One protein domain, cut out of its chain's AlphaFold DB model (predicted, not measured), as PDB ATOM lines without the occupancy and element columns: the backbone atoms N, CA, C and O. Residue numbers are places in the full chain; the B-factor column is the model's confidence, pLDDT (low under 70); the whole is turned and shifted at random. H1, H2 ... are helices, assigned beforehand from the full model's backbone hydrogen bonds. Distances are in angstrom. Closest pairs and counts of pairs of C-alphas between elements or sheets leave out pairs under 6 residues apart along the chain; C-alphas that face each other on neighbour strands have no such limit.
ATOM      1  N   PRO A 240      21.512  44.646  11.523       96.75
ATOM      2  CA  PRO A 240      21.440  45.698  10.523       96.75
ATOM      3  C   PRO A 240      22.856  46.163  10.170       96.75
ATOM      4  O   PRO A 240      23.848  45.778  10.799       96.75
ATOM      5  N   LEU A 241      22.978  46.896   9.072       96.06
ATOM      6  CA  LEU A 241      24.295  47.293   8.602       96.06
ATOM      7  C   LEU A 241      24.966  48.257   9.582       96.06
ATOM      8  O   LEU A 241      26.152  48.112   9.850       96.06
ATOM      9  N   GLU A 242      24.200  49.193  10.119       97.31
ATOM     10  CA  GLU A 242      24.639  50.244  11.032       97.31
ATOM     11  C   GLU A 242      25.251  49.605  12.285       97.31
ATOM     12  O   GLU A 242      26.390  49.890  12.640       97.31
ATOM     13  N   GLU A 243      24.579  48.592  12.845       97.69
ATOM     14  CA  GLU A 243      25.092  47.808  13.977       97.69
ATOM     15  C   GLU A 243      26.400  47.062  13.639       97.69
ATOM     16  O   GLU A 243      27.276  46.901  14.491       97.69
ATOM     17  N   ARG A 244      26.572  46.598  12.391       97.56
ATOM     18  CA  ARG A 244      27.827  45.962  11.944       97.56
ATOM     19  C   ARG A 244      28.964  46.971  11.800       97.56
ATOM     20  O   ARG A 244      30.099  46.615  12.113       97.56
ATOM     21  N   ILE A 245      28.668  48.176  11.313       97.38
ATOM     22  CA  ILE A 245      29.641  49.265  11.180       97.38
ATOM     23  C   ILE A 245      30.096  49.702  12.572       97.38
ATOM     24  O   ILE A 245      31.295  49.683  12.832       97.38
ATOM     25  N   ASP A 246      29.167  49.954  13.497       97.25
ATOM     26  CA  ASP A 246      29.489  50.319  14.880       97.25
ATOM     27  C   ASP A 246      30.363  49.258  15.557       97.25
ATOM     28  O   ASP A 246      31.391  49.577  16.161       97.25
ATOM     29  N   LEU A 247      30.011  47.974  15.407       97.19
ATOM     30  CA  LEU A 247      30.839  46.873  15.900       97.19
ATOM     31  C   LEU A 247      32.259  46.938  15.319       97.19
ATOM     32  O   LEU A 247      33.232  46.794  16.062       97.19
ATOM     33  N   ALA A 248      32.395  47.155  14.008       96.94
ATOM     34  CA  ALA A 248      33.697  47.246  13.359       96.94
ATOM     35  C   ALA A 248      34.506  48.452  13.855       96.94
ATOM     36  O   ALA A 248      35.680  48.291  14.193       96.94
ATOM     37  N   THR A 249      33.878  49.616  14.002       96.75
ATOM     38  CA  THR A 249      34.507  50.838  14.512       96.75
ATOM     39  C   THR A 249      34.950  50.700  15.967       96.75
ATOM     40  O   THR A 249      36.068  51.095  16.320       96.75
ATOM     41  N   PHE A 250      34.148  50.072  16.829       96.06
ATOM     42  CA  PHE A 250      34.561  49.804  18.206       96.06
ATOM     43  C   PHE A 250      35.712  48.795  18.272       96.06
ATOM     44  O   PHE A 250      36.692  49.039  18.978       96.06
ATOM     45  N   MET A 251      35.660  47.717  17.483       94.44
ATOM     46  CA  MET A 251      36.751  46.737  17.402       94.44
ATOM     47  C   MET A 251      38.039  47.351  16.841       94.44
ATOM     48  O   MET A 251      39.134  47.043  17.313       94.44
ATOM     49  N   LYS A 252      37.929  48.257  15.866       93.56
ATOM     50  CA  LYS A 252      39.036  49.051  15.320       93.56
ATOM     51  C   LYS A 252      39.692  49.890  16.415       93.56
ATOM     52  O   LYS A 252      40.911  49.824  16.590       93.56
ATOM     53  N   ARG A 253      38.897  50.629  17.195       92.69
ATOM     54  CA  ARG A 253      39.386  51.474  18.295       92.69
ATOM     55  C   ARG A 253      40.030  50.654  19.413       92.69
ATOM     56  O   ARG A 253      41.107  51.020  19.881       92.69
ATOM     57  N   ASP A 254      39.435  49.528  19.792       90.50
ATOM     58  CA  ASP A 254      39.983  48.650  20.830       90.50
ATOM     59  C   ASP A 254      41.281  47.970  20.361       90.50
ATOM     60  O   ASP A 254      42.275  47.978  21.090       90.50
ATOM     61  N   ASN A 255      41.358  47.518  19.105       87.81
ATOM     62  CA  ASN A 255      42.615  47.046  18.511       87.81
ATOM     63  C   ASN A 255      43.685  48.155  18.460       87.81
ATOM     64  O   ASN A 255      44.867  47.875  18.675       87.81
ATOM     65  N   ALA A 256      43.294  49.412  18.209       86.25
ATOM     66  CA  ALA A 256      44.192  50.567  18.274       86.25
ATOM     67  C   ALA A 256      44.813  50.701  19.666       86.25
ATOM     68  O   ALA A 256      46.035  50.767  19.795       86.25
ATOM     69  N   MET A 257      43.969  50.702  20.700       82.12
ATOM     70  CA  MET A 257      44.398  50.831  22.091       82.12
ATOM     71  C   MET A 257      45.304  49.668  22.499       82.12
ATOM     72  O   MET A 257      46.367  49.893  23.074       82.12
ATOM     73  N   MET A 258      44.949  48.440  22.112       82.50
ATOM     74  CA  MET A 258      45.779  47.256  22.347       82.50
ATOM     75  C   MET A 258      47.139  47.341  21.651       82.50
ATOM     76  O   MET A 258      48.152  46.905  22.205       82.50
ATOM     77  N   THR A 259      47.189  47.938  20.459       83.19
ATOM     78  CA  THR A 259      48.442  48.151  19.723       83.19
ATOM     79  C   THR A 259      49.311  49.204  20.406       83.19
ATOM     80  O   THR A 259      50.502  48.971  20.586       83.19
ATOM     81  N   VAL A 260      48.734  50.327  20.848       77.56
ATOM     82  CA  VAL A 260      49.461  51.376  21.588       77.56
ATOM     83  C   VAL A 260      50.002  50.835  22.913       77.56
ATOM     84  O   VAL A 260      51.164  51.074  23.242       77.56
ATOM     85  N   ALA A 261      49.202  50.051  23.640       76.50
ATOM     86  CA  ALA A 261      49.650  49.374  24.853       76.50
ATOM     87  C   ALA A 261      50.817  48.420  24.553       76.50
ATOM     88  O   ALA A 261      51.846  48.471  25.227       76.50
ATOM     89  N   SER A 262      50.702  47.613  23.493       77.56
ATOM     90  CA  SER A 262      51.744  46.667  23.076       77.56
ATOM     91  C   SER A 262      53.034  47.360  22.621       77.56
ATOM     92  O   SER A 262      54.114  46.894  22.971       77.56
ATOM     93  N   GLY A 263      52.933  48.475  21.889       74.50
ATOM     94  CA  GLY A 263      54.075  49.261  21.411       74.50
ATOM     95  C   GLY A 263      54.814  49.987  22.539       74.50
ATOM     96  O   GLY A 263      56.041  49.968  22.611       74.50
ATOM     97  N   ARG A 264      54.084  50.548  23.510       60.94
ATOM     98  CA  ARG A 264      54.705  51.072  24.739       60.94
ATOM     99  C   ARG A 264      55.405  49.955  25.515       60.94
ATOM    100  O   ARG A 264      56.535  50.127  25.956       60.94
ATOM    101  N   LEU A 265      54.790  48.775  25.600       53.41
ATOM    102  CA  LEU A 265      55.393  47.586  26.211       53.41
ATOM    103  C   LEU A 265      56.596  47.022  25.432       53.41
ATOM    104  O   LEU A 265      57.380  46.286  26.032       53.41
ATOM    105  N   SER A 266      56.761  47.311  24.135       60.66
ATOM    106  CA  SER A 266      57.921  46.844  23.358       60.66
ATOM    107  C   SER A 266      59.155  47.732  23.512       60.66
ATOM    108  O   SER A 266      60.263  47.216  23.406       60.66
ATOM    109  N   HIS A 267      58.984  49.029  23.795       52.50
ATOM    110  CA  HIS A 267      60.098  49.972  24.006       52.50
ATOM    111  C   HIS A 267      60.516  50.125  25.472       52.50
ATOM    112  O   HIS A 267      61.608  50.601  25.776       52.50
ATOM    113  N   VAL A 268      59.667  49.695  26.400       51.38
ATOM    114  CA  VAL A 268      59.983  49.663  27.823       51.38
ATOM    115  C   VAL A 268      60.961  48.516  28.110       51.38
ATOM    116  O   VAL A 268      60.742  47.384  27.674       51.38
ATOM    117  N   ARG A 269      62.053  48.797  28.851       63.78
ATOM    118  CA  ARG A 269      63.041  47.782  29.276       63.78
ATOM    119  C   ARG A 269      62.306  46.547  29.808       63.78
ATOM    120  O   ARG A 269      61.399  46.672  30.627       63.78
ATOM    121  N   THR A 270      62.715  45.353  29.376       58.25
ATOM    122  CA  THR A 270      62.075  44.069  29.728       58.25
ATOM    123  C   THR A 270      61.850  43.898  31.237       58.25
ATOM    124  O   THR A 270      60.883  43.260  31.641       58.25
ATOM    125  N   SER A 271      62.693  44.507  32.078       59.25
ATOM    126  CA  SER A 271      62.520  44.561  33.534       59.25
ATOM    127  C   SER A 271      61.225  45.256  33.962       59.25
ATOM    128  O   SER A 271      60.483  44.702  34.761       59.25
ATOM    129  N   VAL A 272      60.904  46.409  33.378       60.09
ATOM    130  CA  VAL A 272      59.691  47.185  33.677       60.09
ATOM    131  C   VAL A 272      58.450  46.499  33.095       60.09
ATOM    132  O   VAL A 272      57.388  46.506  33.711       60.09
ATOM    133  N   LYS A 273      58.582  45.810  31.952       61.44
ATOM    134  CA  LYS A 273      57.522  44.937  31.421       61.44
ATOM    135  C   LYS A 273      57.219  43.775  32.374       61.44
ATOM    136  O   LYS A 273      56.057  43.516  32.676       61.44
ATOM    137  N   ASN A 274      58.253  43.092  32.862       68.31
ATOM    138  CA  ASN A 274      58.104  41.990  33.812       68.31
ATOM    139  C   ASN A 274      57.565  42.476  35.164       68.31
ATOM    140  O   ASN A 274      56.749  41.792  35.775       68.31
ATOM    141  N   GLU A 275      57.967  43.669  35.604       71.88
ATOM    142  CA  GLU A 275      57.451  44.314  36.810       71.88
ATOM    143  C   GLU A 275      55.968  44.671  36.669       71.88
ATOM    144  O   GLU A 275      55.180  44.335  37.550       71.88
ATOM    145  N   TRP A 276      55.558  45.266  35.544       80.12
ATOM    146  CA  TRP A 276      54.155  45.578  35.271       80.12
ATOM    147  C   TRP A 276      53.288  44.314  35.239       80.12
ATOM    148  O   TRP A 276      52.259  44.261  35.913       80.12
ATOM    149  N   VAL A 277      53.737  43.261  34.539       66.81
ATOM    150  CA  VAL A 277      53.047  41.958  34.517       66.81
ATOM    151  C   VAL A 277      52.965  41.365  35.926       66.81
ATOM    152  O   VAL A 277      51.891  40.943  36.349       66.81
ATOM    153  N   SER A 278      54.058  41.385  36.694       69.25
ATOM    154  CA  SER A 278      54.077  40.871  38.068       69.25
ATOM    155  C   SER A 278      53.140  41.658  38.991       69.25
ATOM    156  O   SER A 278      52.408  41.068  39.783       69.25
ATOM    157  N   LYS A 279      53.100  42.989  38.860       75.06
ATOM    158  CA  LYS A 279      52.226  43.876  39.638       75.06
ATOM    159  C   LYS A 279      50.754  43.658  39.291       75.06
ATOM    160  O   LYS A 279      49.925  43.619  40.195       75.06
ATOM    161  N   LYS A 280      50.435  43.434  38.013       74.62
ATOM    162  CA  LYS A 280      49.077  43.123  37.546       74.62
ATOM    163  C   LYS A 280      48.614  41.741  38.017       74.62
ATOM    164  O   LYS A 280      47.536  41.637  38.590       74.62
ATOM    165  N   MET A 281      49.467  40.716  37.912       72.75
ATOM    166  CA  MET A 281      49.190  39.378  38.462       72.75
ATOM    167  C   MET A 281      49.006  39.397  39.987       72.75
ATOM    168  O   MET A 281      48.190  38.647  40.516       72.75
ATOM    169  N   LYS A 282      49.737  40.261  40.708       77.50
ATOM    170  CA  LYS A 282      49.533  40.476  42.151       77.50
ATOM    171  C   LYS A 282      48.209  41.172  42.455       77.50
ATOM    172  O   LYS A 282      47.501  40.721  43.345       77.50
ATOM    173  N   ALA A 283      47.882  42.243  41.732       72.19
ATOM    174  CA  ALA A 283      46.659  43.019  41.948       72.19
ATOM    175  C   ALA A 283      45.386  42.195  41.701       72.19
ATOM    176  O   ALA A 283      44.388  42.386  42.382       72.19
ATOM    177  N   GLU A 284      45.441  41.253  40.763       70.50
ATOM    178  CA  GLU A 284      44.336  40.343  40.451       70.50
ATOM    179  C   GLU A 284      44.340  39.056  41.296       70.50
ATOM    180  O   GLU A 284      43.579  38.132  41.030       70.50
ATOM    181  N   GLY A 285      45.197  38.961  42.318       71.31
ATOM    182  CA  GLY A 285      45.177  37.842  43.266       71.31
ATOM    183  C   GLY A 285      45.739  36.516  42.741       71.31
ATOM    184  O   GLY A 285      45.771  35.541  43.490       71.31
ATOM    185  N   TRP A 286      46.278  36.464  41.516       56.88
ATOM    186  CA  TRP A 286      46.865  35.245  40.933       56.88
ATOM    187  C   TRP A 286      48.072  34.712  41.716       56.88
ATOM    188  O   TRP A 286      48.383  33.525  41.651       56.88
ATOM    189  N   ILE A 287      48.768  35.575  42.464       63.84
ATOM    190  CA  ILE A 287      49.874  35.159  43.344       63.84
ATOM    191  C   ILE A 287      49.362  34.666  44.708       63.84
ATOM    192  O   ILE A 287      49.977  33.785  45.302       63.84
ATOM    193  N   SER A 288      48.228  35.181  45.188       64.69
ATOM    194  CA  SER A 288      47.635  34.781  46.474       64.69
ATOM    195  C   SER A 288      46.910  33.438  46.386       64.69
ATOM    196  O   SER A 288      47.009  32.640  47.313       64.69
ATOM    197  N   MET A 289      46.272  33.151  45.245       52.28
ATOM    198  CA  MET A 289      45.634  31.858  44.959       52.28
ATOM    199  C   MET A 289      46.643  30.699  45.057       52.28
ATOM    200  O   MET A 289      46.343  29.661  45.629       52.28
ATOM    201  N   ARG A 290      47.890  30.940  44.625       51.84
ATOM    202  CA  ARG A 290      49.001  29.980  44.694       51.84
ATOM    203  C   ARG A 290      49.418  29.623  46.126       51.84
ATOM    204  O   ARG A 290      49.729  28.470  46.381       51.84
ATOM    205  N   ARG A 291      49.439  30.592  47.052       54.72
ATOM    206  CA  ARG A 291      49.849  30.345  48.449       54.72
ATOM    207  C   ARG A 291      48.755  29.628  49.241       54.72
ATOM    208  O   ARG A 291      49.070  28.746  50.024       54.72
ATOM    209  N   ALA A 292      47.490  29.962  48.987       56.72
ATOM    210  CA  ALA A 292      46.358  29.269  49.598       56.72
ATOM    211  C   ALA A 292      46.247  27.804  49.131       56.72
ATOM    212  O   ALA A 292      45.838  26.940  49.900       56.72
ATOM    213  N   ARG A 356      46.513  13.528  37.312       45.28
ATOM    214  CA  ARG A 356      47.739  13.320  38.105       45.28
ATOM    215  C   ARG A 356      49.004  13.309  37.245       45.28
ATOM    216  O   ARG A 356      50.070  13.682  37.730       45.28
ATOM    217  N   ILE A 357      48.903  12.911  35.976       48.41
ATOM    218  CA  ILE A 357      50.045  12.851  35.050       48.41
ATOM    219  C   ILE A 357      50.409  14.257  34.551       48.41
ATOM    220  O   ILE A 357      51.594  14.585  34.446       48.41
ATOM    221  N   ASP A 358      49.416  15.121  34.337       39.34
ATOM    222  CA  ASP A 358      49.645  16.513  33.938       39.34
ATOM    223  C   ASP A 358      50.143  17.387  35.102       39.34
ATOM    224  O   ASP A 358      50.992  18.258  34.898       39.34
ATOM    225  N   LEU A 359      49.747  17.079  36.341       34.38
ATOM    226  CA  LEU A 359      50.256  17.738  37.551       34.38
ATOM    227  C   LEU A 359      51.735  17.398  37.846       34.38
ATOM    228  O   LEU A 359      52.513  18.264  38.260       34.38
ATOM    229  N   VAL A 360      52.167  16.162  37.569       42.97
ATOM    230  CA  VAL A 360      53.580  15.739  37.692       42.97
ATOM    231  C   VAL A 360      54.452  16.340  36.581       42.97
ATOM    232  O   VAL A 360      55.604  16.707  36.820       42.97
ATOM    233  N   ARG A 361      53.910  16.529  35.370       47.28
ATOM    234  CA  ARG A 361      54.604  17.273  34.301       47.28
ATOM    235  C   ARG A 361      54.723  18.764  34.634       47.28
ATOM    236  O   ARG A 361      55.777  19.356  34.416       47.28
ATOM    237  N   PHE A 362      53.694  19.352  35.245       37.78
ATOM    238  CA  PHE A 362      53.669  20.769  35.612       37.78
ATOM    239  C   PHE A 362      54.651  21.138  36.739       37.78
ATOM    240  O   PHE A 362      55.267  22.205  36.705       37.78
ATOM    241  N   THR A 363      54.850  20.254  37.719       44.25
ATOM    242  CA  THR A 363      55.826  20.451  38.808       44.25
ATOM    243  C   THR A 363      57.272  20.263  38.335       44.25
ATOM    244  O   THR A 363      58.148  21.045  38.715       44.25
ATOM    245  N   LYS A 364      57.521  19.317  37.418       46.62
ATOM    246  CA  LYS A 364      58.840  19.092  36.797       46.62
ATOM    247  C   LYS A 364      59.298  20.273  35.929       46.62
ATOM    248  O   LYS A 364      60.464  20.662  35.986       46.62
ATOM    249  N   ASP A 365      58.373  20.906  35.212       42.62
ATOM    250  CA  ASP A 365      58.651  22.102  34.407       42.62
ATOM    251  C   ASP A 365      58.954  23.350  35.258       42.62
ATOM    252  O   ASP A 365      59.682  24.235  34.807       42.62
ATOM    253  N   ASN A 366      58.441  23.428  36.492       42.59
ATOM    254  CA  ASN A 366      58.691  24.547  37.410       42.59
ATOM    255  C   ASN A 366      59.977  24.371  38.237       42.59
ATOM    256  O   ASN A 366      60.665  25.360  38.486       42.59
ATOM    257  N   ALA A 367      60.369  23.141  38.585       43.09
ATOM    258  CA  ALA A 367      61.679  22.869  39.188       43.09
ATOM    259  C   ALA A 367      62.840  23.250  38.242       43.09
ATOM    260  O   ALA A 367      63.877  23.749  38.684       43.09
ATOM    261  N   MET A 368      62.634  23.127  36.924       42.16
ATOM    262  CA  MET A 368      63.588  23.615  35.923       42.16
ATOM    263  C   MET A 368      63.735  25.146  35.900       42.16
ATOM    264  O   MET A 368      64.797  25.628  35.520       42.16
ATOM    265  N   ILE A 369      62.739  25.930  36.334       45.06
ATOM    266  CA  ILE A 369      62.816  27.406  36.347       45.06
ATOM    267  C   ILE A 369      63.806  27.904  37.413       45.06
ATOM    268  O   ILE A 369      64.543  28.857  37.158       45.06
ATOM    269  N   THR A 370      63.878  27.238  38.569       45.72
ATOM    270  CA  THR A 370      64.767  27.628  39.681       45.72
ATOM    271  C   THR A 370      66.211  27.161  39.465       45.72
ATOM    272  O   THR A 370      67.151  27.870  39.818       45.72
ATOM    273  N   VAL A 371      66.413  26.008  38.816       43.66
ATOM    274  CA  VAL A 371      67.758  25.511  38.459       43.66
ATOM    275  C   VAL A 371      68.328  26.259  37.242       43.66
ATOM    276  O   VAL A 371      69.534  26.495  37.153       43.66
ATOM    277  N   ALA A 372      67.478  26.719  36.317       44.34
ATOM    278  CA  ALA A 372      67.937  27.370  35.094       44.34
ATOM    279  C   ALA A 372      68.332  28.850  35.251       44.34
ATOM    280  O   ALA A 372      69.074  29.351  34.408       44.34
ATOM    281  N   SER A 373      67.939  29.567  36.313       51.12
ATOM    282  CA  SER A 373      68.346  30.975  36.501       51.12
ATOM    283  C   SER A 373      69.866  31.187  36.613       51.12
ATOM    284  O   SER A 373      70.340  32.283  36.321       51.12
ATOM    285  N   GLY A 374      70.640  30.144  36.945       50.16
ATOM    286  CA  GLY A 374      72.108  30.169  36.896       50.16
ATOM    287  C   GLY A 374      72.718  29.756  35.545       50.16
ATOM    288  O   GLY A 374      73.764  30.274  35.163       50.16
ATOM    289  N   GLN A 375      72.059  28.866  34.795       49.62
ATOM    290  CA  GLN A 375      72.607  28.208  33.593       49.62
ATOM    291  C   GLN A 375      72.124  28.831  32.262       49.62
ATOM    292  O   GLN A 375      72.703  28.595  31.204       49.62
ATOM    293  N   LEU A 376      71.094  29.689  32.273       48.78
ATOM    294  CA  LEU A 376      70.463  30.213  31.050       48.78
ATOM    295  C   LEU A 376      71.159  31.435  30.411       48.78
ATOM    296  O   LEU A 376      70.511  32.228  29.716       48.78
ATOM    297  N   LYS A 377      72.470  31.610  30.612       55.91
ATOM    298  CA  LYS A 377      73.236  32.649  29.895       55.91
ATOM    299  C   LYS A 377      73.420  32.309  28.405       55.91
ATOM    300  O   LYS A 377      73.536  33.228  27.602       55.91
ATOM    301  N   HIS A 378      73.317  31.029  28.022       51.44
ATOM    302  CA  HIS A 378      73.540  30.558  26.642       51.44
ATOM    303  C   HIS A 378      72.284  30.182  25.834       51.44
ATOM    304  O   HIS A 378      72.397  29.852  24.654       51.44
ATOM    305  N   VAL A 379      71.069  30.268  26.391       61.00
ATOM    306  CA  VAL A 379      69.863  29.970  25.595       61.00
ATOM    307  C   VAL A 379      69.560  31.118  24.637       61.00
ATOM    308  O   VAL A 379      69.297  32.260  25.050       61.00
ATOM    309  N   ARG A 380      69.564  30.783  23.338       75.94
ATOM    310  CA  ARG A 380      69.214  31.687  22.236       75.94
ATOM    311  C   ARG A 380      67.918  32.423  22.573       75.94
ATOM    312  O   ARG A 380      66.911  31.817  22.939       75.94
ATOM    313  N   ARG A 381      67.945  33.749  22.432       68.31
ATOM    314  CA  ARG A 381      66.832  34.682  22.698       68.31
ATOM    315  C   ARG A 381      65.493  34.216  22.097       68.31
ATOM    316  O   ARG A 381      64.452  34.426  22.712       68.31
ATOM    317  N   SER A 382      65.540  33.515  20.962       69.38
ATOM    318  CA  SER A 382      64.384  32.901  20.294       69.38
ATOM    319  C   SER A 382      63.646  31.867  21.165       69.38
ATOM    320  O   SER A 382      62.440  31.993  21.364       69.38
ATOM    321  N   ALA A 383      64.359  30.927  21.795       78.38
ATOM    322  CA  ALA A 383      63.747  29.864  22.601       78.38
ATOM    323  C   ALA A 383      63.069  30.403  23.876       78.38
ATOM    324  O   ALA A 383      62.012  29.920  24.281       78.38
ATOM    325  N   ARG A 384      63.620  31.469  24.475       77.56
ATOM    326  CA  ARG A 384      62.970  32.179  25.593       77.56
ATOM    327  C   ARG A 384      61.668  32.856  25.166       77.56
ATOM    328  O   ARG A 384      60.664  32.729  25.861       77.56
ATOM    329  N   ASN A 385      61.669  33.557  24.033       69.62
ATOM    330  CA  ASN A 385      60.468  34.225  23.523       69.62
ATOM    331  C   ASN A 385      59.380  33.217  23.129       69.62
ATOM    332  O   ASN A 385      58.200  33.439  23.405       69.62
ATOM    333  N   GLU A 386      59.772  32.090  22.533       83.56
ATOM    334  CA  GLU A 386      58.866  30.991  22.212       83.56
ATOM    335  C   GLU A 386      58.245  30.385  23.476       83.56
ATOM    336  O   GLU A 386      57.027  30.208  23.535       83.56
ATOM    337  N   TRP A 387      59.049  30.142  24.517       88.25
ATOM    338  CA  TRP A 387      58.567  29.621  25.795       88.25
ATOM    339  C   TRP A 387      57.591  30.583  26.485       88.25
ATOM    340  O   TRP A 387      56.507  30.162  26.888       88.25
ATOM    341  N   VAL A 388      57.910  31.884  26.555       76.00
ATOM    342  CA  VAL A 388      57.003  32.903  27.121       76.00
ATOM    343  C   VAL A 388      55.698  32.961  26.331       76.00
ATOM    344  O   VAL A 388      54.624  32.997  26.926       76.00
ATOM    345  N   SER A 389      55.762  32.906  24.999       75.75
ATOM    346  CA  SER A 389      54.575  32.875  24.137       75.75
ATOM    347  C   SER A 389      53.729  31.617  24.367       75.75
ATOM    348  O   SER A 389      52.513  31.715  24.537       75.75
ATOM    349  N   LYS A 390      54.356  30.434  24.445       83.06
ATOM    350  CA  LYS A 390      53.687  29.163  24.770       83.06
ATOM    351  C   LYS A 390      53.039  29.212  26.155       83.06
ATOM    352  O   LYS A 390      51.876  28.838  26.274       83.06
ATOM    353  N   LYS A 391      53.722  29.742  27.177       81.50
ATOM    354  CA  LYS A 391      53.152  29.888  28.525       81.50
ATOM    355  C   LYS A 391      52.028  30.917  28.580       81.50
ATOM    356  O   LYS A 391      50.988  30.592  29.131       81.50
ATOM    357  N   MET A 392      52.163  32.087  27.952       77.06
ATOM    358  CA  MET A 392      51.084  33.087  27.861       77.06
ATOM    359  C   MET A 392      49.835  32.546  27.146       77.06
ATOM    360  O   MET A 392      48.714  32.903  27.508       77.06
ATOM    361  N   LYS A 393      50.015  31.671  26.149       80.56
ATOM    362  CA  LYS A 393      48.914  30.940  25.504       80.56
ATOM    363  C   LYS A 393      48.311  29.880  26.432       80.56
ATOM    364  O   LYS A 393      47.091  29.820  26.536       80.56
ATOM    365  N   ALA A 394      49.147  29.086  27.107       80.00
ATOM    366  CA  ALA A 394      48.716  28.007  28.000       80.00
ATOM    367  C   ALA A 394      47.930  28.525  29.214       80.00
ATOM    368  O   ALA A 394      46.897  27.965  29.552       80.00
ATOM    369  N   VAL A 395      48.360  29.640  29.814       78.69
ATOM    370  CA  VAL A 395      47.651  30.281  30.940       78.69
ATOM    371  C   VAL A 395      46.447  31.120  30.498       78.69
ATOM    372  O   VAL A 395      45.849  31.822  31.303       78.69
ATOM    373  N   GLY A 396      46.099  31.112  29.207       81.38
ATOM    374  CA  GLY A 396      44.921  31.807  28.697       81.38
ATOM    375  C   GLY A 396      44.997  33.336  28.725       81.38
ATOM    376  O   GLY A 396      43.997  33.975  28.419       81.38
ATOM    377  N   TRP A 397      46.151  33.951  29.011       77.62
ATOM    378  CA  TRP A 397      46.273  35.411  29.149       77.62
ATOM    379  C   TRP A 397      45.851  36.162  27.878       77.62
ATOM    380  O   TRP A 397      45.077  37.113  27.935       77.62
ATOM    381  N   ILE A 398      46.259  35.667  26.703       72.69
ATOM    382  CA  ILE A 398      45.832  36.229  25.408       72.69
ATOM    383  C   ILE A 398      44.307  36.122  25.235       72.69
ATOM    384  O   ILE A 398      43.686  37.012  24.658       72.69
ATOM    385  N   ARG A 399      43.693  35.042  25.734       74.19
ATOM    386  CA  ARG A 399      42.238  34.853  25.701       74.19
ATOM    387  C   ARG A 399      41.542  35.798  26.691       74.19
ATOM    388  O   ARG A 399      40.533  36.376  26.313       74.19
ATOM    389  N   SER A 400      42.108  36.015  27.881       78.69
ATOM    390  CA  SER A 400      41.588  36.943  28.901       78.69
ATOM    391  C   SER A 400      41.561  38.382  28.398       78.69
ATOM    392  O   SER A 400      40.499  38.990  28.327       78.69
ATOM    393  N   VAL A 401      42.699  38.883  27.910       76.62
ATOM    394  CA  VAL A 401      42.816  40.245  27.363       76.62
ATOM    395  C   VAL A 401      41.860  40.452  26.183       76.62
ATOM    396  O   VAL A 401      41.246  41.507  26.029       76.62
ATOM    397  N   ARG A 402      41.691  39.422  25.346       78.38
ATOM    398  CA  ARG A 402      40.749  39.474  24.225       78.38
ATOM    399  C   ARG A 402      39.291  39.455  24.686       78.38
ATOM    400  O   ARG A 402      38.473  40.116  24.057       78.38
ATOM    401  N   ASN A 403      38.963  38.728  25.751       80.62
ATOM    402  CA  ASN A 403      37.615  38.702  26.320       80.62
ATOM    403  C   ASN A 403      37.256  40.042  26.975       80.62
ATOM    404  O   ASN A 403      36.164  40.546  26.729       80.62
ATOM    405  N   GLU A 404      38.191  40.666  27.693       83.06
ATOM    406  CA  GLU A 404      38.014  42.014  28.256       83.06
ATOM    407  C   GLU A 404      37.723  43.058  27.165       83.06
ATOM    408  O   GLU A 404      36.834  43.897  27.326       83.06
ATOM    409  N   CYS A 405      38.401  42.971  26.012       84.81
ATOM    410  CA  CYS A 405      38.103  43.837  24.866       84.81
ATOM    411  C   CYS A 405      36.666  43.641  24.362       84.81
ATOM    412  O   CYS A 405      35.967  44.601  24.060       84.81
ATOM    413  N   VAL A 406      36.187  42.401  24.285       86.19
ATOM    414  CA  VAL A 406      34.835  42.121  23.785       86.19
ATOM    415  C   VAL A 406      33.762  42.617  24.762       86.19
ATOM    416  O   VAL A 406      32.738  43.146  24.326       86.19
ATOM    417  N   GLU A 407      33.983  42.507  26.072       90.88
ATOM    418  CA  GLU A 407      33.073  43.091  27.062       90.88
ATOM    419  C   GLU A 407      33.028  44.619  26.981       90.88
ATOM    420  O   GLU A 407      31.949  45.211  27.053       90.88
ATOM    421  N   CYS A 408      34.184  45.261  26.786       92.25
ATOM    422  CA  CYS A 408      34.278  46.698  26.534       92.25
ATOM    423  C   CYS A 408      33.459  47.097  25.296       92.25
ATOM    424  O   CYS A 408      32.655  48.030  25.353       92.25
ATOM    425  N   VAL A 409      33.588  46.344  24.201       93.81
ATOM    426  CA  VAL A 409      32.823  46.574  22.970       93.81
ATOM    427  C   VAL A 409      31.325  46.373  23.182       93.81
ATOM    428  O   VAL A 409      30.550  47.223  22.760       93.81
ATOM    429  N   SER A 410      30.897  45.325  23.891       95.44
ATOM    430  CA  SER A 410      29.475  45.124  24.214       95.44
ATOM    431  C   SER A 410      28.909  46.286  25.037       95.44
ATOM    432  O   SER A 410      27.820  46.774  24.743       95.44
ATOM    433  N   LYS A 411      29.663  46.805  26.016       96.06
ATOM    434  CA  LYS A 411      29.265  48.004  26.773       96.06
ATOM    435  C   LYS A 411      29.142  49.235  25.870       96.06
ATOM    436  O   LYS A 411      28.170  49.970  26.000       96.06
ATOM    437  N   LYS A 412      30.075  49.439  24.934       96.06
ATOM    438  CA  LYS A 412      30.024  50.552  23.968       96.06
ATOM    439  C   LYS A 412      28.874  50.422  22.977       96.06
ATOM    440  O   LYS A 412      28.254  51.426  22.661       96.06
ATOM    441  N   MET A 413      28.549  49.206  22.547       96.75
ATOM    442  CA  MET A 413      27.402  48.937  21.677       96.75
ATOM    443  C   MET A 413      26.063  49.263  22.349       96.75
ATOM    444  O   MET A 413      25.133  49.678  21.667       96.75
ATOM    445  N   LYS A 414      25.966  49.179  23.681       96.81
ATOM    446  CA  LYS A 414      24.754  49.602  24.400       96.81
ATOM    447  C   LYS A 414      24.507  51.113  24.334       96.81
ATOM    448  O   LYS A 414      23.354  51.512  24.430       96.81
ATOM    449  N   ALA A 415      25.542  51.939  24.159       95.75
ATOM    450  CA  ALA A 415      25.404  53.398  24.114       95.75
ATOM    451  C   ALA A 415      24.512  53.904  22.954       95.75
ATOM    452  O   ALA A 415      23.611  54.688  23.225       95.75
ATOM    453  N   PRO A 416      24.665  53.428  21.701       95.88
ATOM    454  CA  PRO A 416      23.715  53.700  20.612       95.88
ATOM    455  C   PRO A 416      22.426  52.850  20.670       95.88
ATOM    456  O   PRO A 416      21.658  52.839  19.714       95.88
ATOM    457  N   GLY A 417      22.175  52.114  21.760       96.94
ATOM    458  CA  GLY A 417      20.966  51.297  21.928       96.94
ATOM    459  C   GLY A 417      21.059  49.861  21.392       96.94
ATOM    460  O   GLY A 417      20.052  49.150  21.373       96.94
ATOM    461  N   TRP A 418      22.243  49.381  20.992       97.38
ATOM    462  CA  TRP A 418      22.413  47.992  20.553       97.38
ATOM    463  C   TRP A 418      22.574  47.050  21.751       97.38
ATOM    464  O   TRP A 418      23.636  46.936  22.369       97.38
ATOM    465  N   ILE A 419      21.508  46.323  22.081       94.88
ATOM    466  CA  ILE A 419      21.523  45.328  23.159       94.88
ATOM    467  C   ILE A 419      22.049  43.998  22.605       94.88
ATOM    468  O   ILE A 419      21.283  43.120  22.206       94.88
ATOM    469  N   ARG A 420      23.378  43.849  22.569       96.00
ATOM    470  CA  ARG A 420      24.063  42.599  22.198       96.00
ATOM    471  C   ARG A 420      24.964  42.113  23.319       96.00
ATOM    472  O   ARG A 420      25.629  42.907  23.988       96.00
ATOM    473  N   SER A 421      24.998  40.797  23.517       95.69
ATOM    474  CA  SER A 421      25.944  40.193  24.451       95.69
ATOM    475  C   SER A 421      27.371  40.284  23.900       95.69
ATOM    476  O   SER A 421      27.584  40.339  22.688       95.69
TER     477      SER A 421
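AT A GLANCE: This is residues 240 to 292 and 356 to 421 of the 669 residues of an uncharacterized protein of Chara braunii (UniProt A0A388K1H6). What shape is it? Two helical arms, H1-H2-H3 and H4-H5-H6, form an open, elongated frame, meeting where H1 touches H6. What builds it? The printed part has 119 residues, 100 of them in six named helices, H1 to H6 in chain order, with no named strand; the class is all helix. The whole is loose, radius of gyration of the C-alphas 19.2 A, spanning 57 by 37 by 24 A.

IN THESE COORDINATES: Where are the helices? H1 is residues 241 to 267, 39.1 A; H2 270 to 283; H3 286 to 292; H4 356 to 375, 29.3 A; H5 381 to 394; H6 397 to 414, 26.2 A. Which anchors help? C-alpha 241 is at (24.295, 47.293, 8.602), C-alpha 414 at (24.754, 49.602, 24.400).

HOW THE PARTS SIT: Which touch? H1, by residues 246 to 254 alone, touches H6, by 405 to 413 alone, opposite ways at a steep tilt of 40 degrees; the closest C-alphas, Phe 250 and Val 409, are 6.0 A apart. H4 is apart from the other five. Are backbones even? Every O i to N i+4 pair is within hydrogen-bond range in H1, H2, H5 and H6, 11 of 16 in H4, 1 of 3 in H3, with 1 of 4 O i to N i+3.

THE WHOLE: Where is the cut? Residues 293 to 355 are not printed; C-alphas 292 and 356 are 19.7 A apart. Where is confidence low? 47 residues have pLDDT under 70, among them 356 to 379.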